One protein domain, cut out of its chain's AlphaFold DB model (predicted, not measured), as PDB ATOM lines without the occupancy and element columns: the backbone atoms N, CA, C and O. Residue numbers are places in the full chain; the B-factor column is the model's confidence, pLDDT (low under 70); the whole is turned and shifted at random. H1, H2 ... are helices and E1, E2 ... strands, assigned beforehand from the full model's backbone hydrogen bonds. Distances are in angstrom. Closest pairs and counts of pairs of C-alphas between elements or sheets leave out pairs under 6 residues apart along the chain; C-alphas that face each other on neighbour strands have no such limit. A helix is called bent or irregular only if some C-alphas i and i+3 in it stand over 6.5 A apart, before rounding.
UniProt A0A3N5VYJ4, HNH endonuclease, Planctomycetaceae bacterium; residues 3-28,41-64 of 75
ATOM      1  N   LEU A   3      54.324  -6.052 -12.548       88.12
ATOM      2  CA  LEU A   3      55.620  -6.518 -13.036       88.12
ATOM      3  C   LEU A   3      55.688  -8.042 -12.907       88.12
ATOM      4  O   LEU A   3      55.404  -8.585 -11.840       88.12
ATOM      5  N   ALA A   4      56.077  -8.728 -13.978       86.38
ATOM      6  CA  ALA A   4      56.194 -10.175 -13.952       86.38
ATOM      7  C   ALA A   4      57.297 -10.638 -12.974       86.38
ATOM      8  O   ALA A   4      58.346  -9.978 -12.862       86.38
ATOM      9  N   PRO A   5      57.095 -11.768 -12.272       83.81
ATOM     10  CA  PRO A   5      58.093 -12.319 -11.361       83.81
ATOM     11  C   PRO A   5      59.376 -12.728 -12.097       83.81
ATOM     12  O   PRO A   5      59.423 -12.807 -13.330       83.81
ATOM     13  N   ASP A   6      60.443 -12.938 -11.330       81.38
ATOM     14  CA  ASP A   6      61.717 -13.398 -11.877       81.38
ATOM     15  C   ASP A   6      61.561 -14.797 -12.502       81.38
ATOM     16  O   ASP A   6      60.846 -15.642 -11.966       81.38
ATOM     17  N   GLY A   7      62.155 -15.018 -13.680       81.25
ATOM     18  CA  GLY A   7      62.001 -16.265 -14.443       81.25
ATOM     19  C   GLY A   7      60.735 -16.382 -15.309       81.25
ATOM     20  O   GLY A   7      60.582 -17.376 -16.016       81.25
ATOM     21  N   HIS A   8      59.846 -15.381 -15.312       82.00
ATOM     22  CA  HIS A   8      58.668 -15.382 -16.188       82.00
ATOM     23  C   HIS A   8      59.058 -15.125 -17.658       82.00
ATOM     24  O   HIS A   8      59.819 -14.190 -17.909       82.00
ATOM     25  N   PRO A   9      58.500 -15.831 -18.662       80.75
ATOM     26  CA  PRO A   9      58.880 -15.661 -20.075       80.75
ATOM     27  C   PRO A   9      58.733 -14.220 -20.598       80.75
ATOM     28  O   PRO A   9      59.528 -13.755 -21.411       80.75
ATOM     29  N   VAL A  10      57.761 -13.465 -20.077       81.75
ATOM     30  CA  VAL A  10      57.557 -12.048 -20.446       81.75
ATOM     31  C   VAL A  10      58.665 -11.107 -19.946       81.75
ATOM     32  O   VAL A  10      58.735  -9.973 -20.414       81.75
ATOM     33  N   ARG A  11      59.557 -11.551 -19.041       83.81
ATOM     34  CA  ARG A  11      60.744 -10.784 -18.610       83.81
ATOM     35  C   ARG A  11      61.708 -10.502 -19.757       83.81
ATOM     36  O   ARG A  11      62.435  -9.517 -19.690       83.81
ATOM     37  N   SER A  12      61.707 -11.335 -20.797       83.06
ATOM     38  CA  SER A  12      62.521 -11.126 -21.999       83.06
ATOM     39  C   SER A  12      61.974 -10.030 -22.918       83.06
ATOM     40  O   SER A  12      62.666  -9.612 -23.843       83.06
ATOM     41  N   ASN A  13      60.747  -9.559 -22.685       80.25
ATOM     42  CA  ASN A  13      60.116  -8.524 -23.490       80.25
ATOM     43  C   ASN A  13      60.511  -7.125 -22.965       80.25
ATOM     44  O   ASN A  13      60.645  -6.955 -21.752       80.25
ATOM     45  N   PRO A  14      60.621  -6.088 -23.822       84.69
ATOM     46  CA  PRO A  14      60.911  -4.715 -23.379       84.69
ATOM     47  C   PRO A  14      59.872  -4.149 -22.394       84.69
ATOM     48  O   PRO A  14      60.153  -3.187 -21.682       84.69
ATOM     49  N   TYR A  15      58.688  -4.762 -22.326       84.62
ATOM     50  CA  TYR A  15      57.622  -4.429 -21.387       84.62
ATOM     51  C   TYR A  15      57.232  -5.678 -20.580       84.62
ATOM     52  O   TYR A  15      56.321  -6.401 -20.989       84.62
ATOM     53  N   PRO A  16      57.896  -5.957 -19.442       86.00
ATOM     54  CA  PRO A  16      57.675  -7.160 -18.633       86.00
ATOM     55  C   PRO A  16      56.450  -7.030 -17.710       86.00
ATOM     56  O   PRO A  16      56.494  -7.395 -16.533       86.00
ATOM     57  N   TYR A  17      55.356  -6.470 -18.225       88.81
ATOM     58  CA  TYR A  17      54.116  -6.275 -17.483       88.81
ATOM     59  C   TYR A  17      53.108  -7.365 -17.843       88.81
ATOM     60  O   TYR A  17      52.869  -7.640 -19.016       88.81
ATOM     61  N   ILE A  18      52.492  -7.957 -16.823       89.06
ATOM     62  CA  ILE A  18      51.439  -8.966 -16.949       89.06
ATOM     63  C   ILE A  18      50.149  -8.481 -16.278       89.06
ATOM     64  O   ILE A  18      50.159  -7.618 -15.400       89.06
ATOM     65  N   LEU A  19      48.998  -8.983 -16.715       88.56
ATOM     66  CA  LEU A  19      47.722  -8.706 -16.058       88.56
ATOM     67  C   LEU A  19      47.626  -9.491 -14.744       88.56
ATOM     68  O   LEU A  19      48.017 -10.651 -14.684       88.56
ATOM     69  N   GLU A  20      47.090  -8.862 -13.696       91.00
ATOM     70  CA  GLU A  20      47.027  -9.469 -12.358       91.00
ATOM     71  C   GLU A  20      46.198 -10.760 -12.359       91.00
ATOM     72  O   GLU A  20      46.686 -11.796 -11.921       91.00
ATOM     73  N   HIS A  21      45.006 -10.741 -12.964       89.94
ATOM     74  CA  HIS A  21      44.177 -11.938 -13.140       89.94
ATOM     75  C   HIS A  21      44.880 -13.055 -13.927       89.94
ATOM     76  O   HIS A  21      44.647 -14.233 -13.668       89.94
ATOM     77  N   ARG A  22      45.761 -12.705 -14.877       90.38
ATOM     78  CA  ARG A  22      46.523 -13.681 -15.667       90.38
ATOM     79  C   ARG A  22      47.534 -14.385 -14.761       90.38
ATOM     80  O   ARG A  22      47.547 -15.606 -14.721       90.38
ATOM     81  N   LEU A  23      48.250 -13.621 -13.930       90.00
ATOM     82  CA  LEU A  23      49.181 -14.176 -12.948       90.00
ATOM     83  C   LEU A  23      48.477 -15.035 -11.881       90.00
ATOM     84  O   LEU A  23      49.006 -16.068 -11.478       90.00
ATOM     85  N   VAL A  24      47.298 -14.626 -11.399       92.25
ATOM     86  CA  VAL A  24      46.513 -15.424 -10.436       92.25
ATOM     87  C   VAL A  24      46.131 -16.775 -11.044       92.25
ATOM     88  O   VAL A  24      46.288 -17.813 -10.402       92.25
ATOM     89  N   MET A  25      45.685 -16.774 -12.299       91.94
ATOM     90  CA  MET A  25      45.318 -17.993 -13.010       91.94
ATOM     91  C   MET A  25      46.539 -18.886 -13.300       91.94
ATOM     92  O   MET A  25      46.460 -20.094 -13.102       91.94
ATOM     93  N   GLU A  26      47.686 -18.322 -13.689       91.81
ATOM     94  CA  GLU A  26      48.941 -19.072 -13.889       91.81
ATOM     95  C   GLU A  26      49.422 -19.754 -12.609       91.81
ATOM     96  O   GLU A  26      49.777 -20.933 -12.621       91.81
ATOM     97  N   GLN A  27      49.378 -19.033 -11.485       90.12
ATOM     98  CA  GLN A  27      49.717 -19.588 -10.176       90.12
ATOM     99  C   GLN A  27      48.777 -20.728  -9.781       90.12
ATOM    100  O   GLN A  27      49.233 -21.734  -9.244       90.12
ATOM    101  N   HIS A  28      47.481 -20.598 -10.073       91.25
ATOM    102  CA  HIS A  28      46.507 -21.650  -9.800       91.25
ATOM    103  C   HIS A  28      46.716 -22.895 -10.676       91.25
ATOM    104  O   HIS A  28      46.587 -24.017 -10.194       91.25
ATOM    105  N   HIS A  41      36.258 -12.668 -16.552       90.81
ATOM    106  CA  HIS A  41      35.733 -12.394 -15.211       90.81
ATOM    107  C   HIS A  41      34.250 -12.767 -15.183       90.81
ATOM    108  O   HIS A  41      33.470 -12.187 -15.933       90.81
ATOM    109  N   ILE A  42      33.857 -13.722 -14.341       89.56
ATOM    110  CA  ILE A  42      32.488 -14.263 -14.300       89.56
ATOM    111  C   ILE A  42      31.487 -13.194 -13.833       89.56
ATOM    112  O   ILE A  42      30.425 -13.047 -14.430       89.56
ATOM    113  N   ASP A  43      31.850 -12.413 -12.816       89.38
ATOM    114  CA  ASP A  43      31.056 -11.297 -12.277       89.38
ATOM    115  C   ASP A  43      31.079 -10.041 -13.176       89.38
ATOM    116  O   ASP A  43      30.380  -9.065 -12.925       89.38
ATOM    117  N   GLY A  44      31.920 -10.016 -14.217       88.06
ATOM    118  CA  GLY A  44      32.123  -8.835 -15.063       88.06
ATOM    119  C   GLY A  44      32.877  -7.683 -14.384       88.06
ATOM    120  O   GLY A  44      33.145  -6.666 -15.023       88.06
ATOM    121  N   ASN A  45      33.261  -7.830 -13.113       87.44
ATOM    122  CA  ASN A  45      34.041  -6.842 -12.379       87.44
ATOM    123  C   ASN A  45      35.558  -7.039 -12.591       87.44
ATOM    124  O   ASN A  45      36.126  -7.997 -12.059       87.44
ATOM    125  N   PRO A  46      36.254  -6.115 -13.283       85.69
ATOM    126  CA  PRO A  46      37.687  -6.229 -13.569       85.69
ATOM    127  C   PRO A  46      38.588  -5.994 -12.346       85.69
ATOM    128  O   PRO A  46      39.798  -6.184 -12.437       85.69
ATOM    129  N   SER A  47      38.026  -5.543 -11.220       88.12
ATOM    130  CA  SER A  47      38.772  -5.380  -9.963       88.12
ATOM    131  C   SER A  47      38.766  -6.650  -9.111       88.12
ATOM    132  O   SER A  47      39.527  -6.747  -8.152       88.12
ATOM    133  N   ASN A  48      37.899  -7.616  -9.425       89.44
ATOM    134  CA  ASN A  48      37.762  -8.844  -8.655       89.44
ATOM    135  C   ASN A  48      38.594  -9.968  -9.290       89.44
ATOM    136  O   ASN A  48      38.083 -10.778 -10.065       89.44
ATOM    137  N   ASN A  49      39.881 -10.003  -8.938       88.12
ATOM    138  CA  ASN A  49      40.878 -10.951  -9.453       88.12
ATOM    139  C   ASN A  49      40.906 -12.295  -8.692       88.12
ATOM    140  O   ASN A  49      41.895 -13.021  -8.776       88.12
ATOM    141  N   ALA A  50      39.868 -12.628  -7.914       91.25
ATOM    142  CA  ALA A  50      39.790 -13.907  -7.205       91.25
ATOM    143  C   ALA A  50      39.676 -15.069  -8.197       91.25
ATOM    144  O   ALA A  50      38.847 -15.013  -9.096       91.25
ATOM    145  N   ILE A  51      40.448 -16.144  -8.009       90.00
ATOM    146  CA  ILE A  51      40.469 -17.288  -8.937       90.00
ATOM    147  C   ILE A  51      39.080 -17.893  -9.187       90.00
ATOM    148  O   ILE A  51      38.769 -18.273 -10.305       90.00
ATOM    149  N   GLU A  52      38.216 -17.908  -8.172       91.06
ATOM    150  CA  GLU A  52      36.831 -18.389  -8.267       91.06
ATOM    151  C   GLU A  52      35.955 -17.507  -9.172       91.06
ATOM    152  O   GLU A  52      34.955 -17.967  -9.716       91.06
ATOM    153  N   ASN A  53      36.342 -16.242  -9.350       90.31
ATOM    154  CA  ASN A  53      35.710 -15.280 -10.244       90.31
ATOM    155  C   ASN A  53      36.379 -15.225 -11.632       90.31
ATOM    156  O   ASN A  53      35.924 -14.499 -12.518       90.31
ATOM    157  N   LEU A  54      37.463 -15.975 -11.837       91.50
ATOM    158  CA  LEU A  54      38.190 -16.049 -13.095       91.50
ATOM    159  C   LEU A  54      37.862 -17.362 -13.804       91.50
ATOM    160  O   LEU A  54      37.917 -18.446 -13.232       91.50
ATOM    161  N   ARG A  55      37.555 -17.274 -15.093       89.69
ATOM    162  CA  ARG A  55      37.323 -18.426 -15.957       89.69
ATOM    163  C   ARG A  55      38.357 -18.448 -17.065       89.69
ATOM    164  O   ARG A  55      38.473 -17.494 -17.829       89.69
ATOM    165  N   LEU A  56      39.073 -19.561 -17.174       88.06
ATOM    166  CA  LEU A  56      39.982 -19.809 -18.281       88.06
ATOM    167  C   LEU A  56      39.204 -20.270 -19.514       88.06
ATOM    168  O   LEU A  56      38.535 -21.302 -19.478       88.06
ATOM    169  N   CYS A  57      39.336 -19.534 -20.608       81.12
ATOM    170  CA  CYS A  57      38.860 -19.928 -21.926       81.12
ATOM    171  C   CYS A  57      40.056 -20.417 -22.749       81.12
ATOM    172  O   CYS A  57      41.015 -19.669 -22.945       81.12
ATOM    173  N   LYS A  58      39.997 -21.671 -23.216       67.62
ATOM    174  CA  LYS A  58      41.112 -22.333 -23.916       67.62
ATOM    175  C   LYS A  58      41.383 -21.797 -25.317       67.62
ATOM    176  O   LYS A  58      42.518 -21.885 -25.751       67.62
ATOM    177  N   ASN A  59      40.358 -21.325 -26.027       58.38
ATOM    178  CA  ASN A  59      40.505 -20.755 -27.364       58.38
ATOM    179  C   ASN A  59      39.370 -19.768 -27.672       58.38
ATOM    180  O   ASN A  59      38.235 -19.959 -27.218       58.38
ATOM    181  N   GLN A  60      39.620 -18.798 -28.559       52.88
ATOM    182  CA  GLN A  60      38.566 -17.965 -29.170       52.88
ATOM    183  C   GLN A  60      37.486 -18.827 -29.871       52.88
ATOM    184  O   GLN A  60      36.319 -18.448 -29.921       52.88
ATOM    185  N   ALA A  61      37.850 -20.021 -30.354       50.34
ATOM    186  CA  ALA A  61      36.931 -20.974 -30.979       50.34
ATOM    187  C   ALA A  61      35.869 -21.540 -30.009       50.34
ATOM    188  O   ALA A  61      34.720 -21.731 -30.407       50.34
ATOM    189  N   GLU A  62      36.198 -21.731 -28.724       49.06
ATOM    190  CA  GLU A  62      35.219 -22.157 -27.705       49.06
ATOM    191  C   GLU A  62      34.265 -21.004 -27.329       49.06
ATOM    192  O   GLU A  62      33.105 -21.232 -26.996       49.06
ATOM    193  N   HIS A  63      34.710 -19.750 -27.488       48.31
ATOM    194  CA  HIS A  63      33.882 -18.550 -27.314       48.31
ATOM    195  C   HIS A  63      32.852 -18.346 -28.449       48.31
ATOM    196  O   HIS A  63      31.857 -17.657 -28.251       48.31
ATOM    197  N   ILE A  64      33.051 -18.950 -29.630       50.59
ATOM    198  CA  ILE A  64      32.155 -18.808 -30.798       50.59
ATOM    199  C   ILE A  64      31.204 -20.014 -30.950       50.59
ATOM    200  O   ILE A  64      30.115 -19.886 -31.511       50.59
TER     201      ILE A  64
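This is residues 3 to 28 and 41 to 64 of the 75 residues of the protein "HNH endonuclease" of Planctomycetaceae bacterium (UniProt A0A3N5VYJ4). Helix H2 stands in the middle of a loose model, with a looped beginning that holds the short helix H1 on one side and residues 41 to 57, a long loop and strand E1, on the other. Residues 57 to 64 stick out at the end, with H3 at residues 60 to 64. The printed part has 50 residues, with three named helices and one named strand in the order H1, H2, E1, H3. Its class is mostly helix, though under half of the residues are in named elements. The whole is loose, with a radius of gyration of the C-alphas of 12.7 A and spans of 31 by 25 by 18 A.

Find C-alpha 9 at (58.880, -15.661, -20.075); there H1 begins, and it runs through residues 9 to 12. It is neither bent nor irregular, but only just: C-alphas 9 and 12 are 6.1 A apart. Go on to C-alpha 20 at (47.027, -9.469, -12.358), where H2, residues 20 to 28, starts its 12.5 A. Beyond the cut, E1 covers residues 54 to 57 in 9.7 A. H3, residues 60 to 64, measures 6.7 A and ends at C-alpha 64, at (32.155, -18.808, -30.798).

Look at H1 and H2 first: they are apart. The closest C-alphas of H2 and E1 are those of His 21 and Leu 54, 7.3 A apart. E1 pairs with no named strand. From E1 a tight link leads to H3, and H2 and H3 are apart. Every O i to N i+4 pair is within hydrogen-bond range in H2 and H3; H1 is too short for such a pair.

The two C-alphas farthest apart are those of Asp 6 and Ile 64, at 35.5 A. Residues 29 to 40 are not printed, and C-alphas 28 and 41 are 15.2 A apart across the cut. Of the links that are printed whole, none is long. Look at the B-factor column for residues 58 to 64: their pLDDT is under 70, while the mean of the printed part is 82.8.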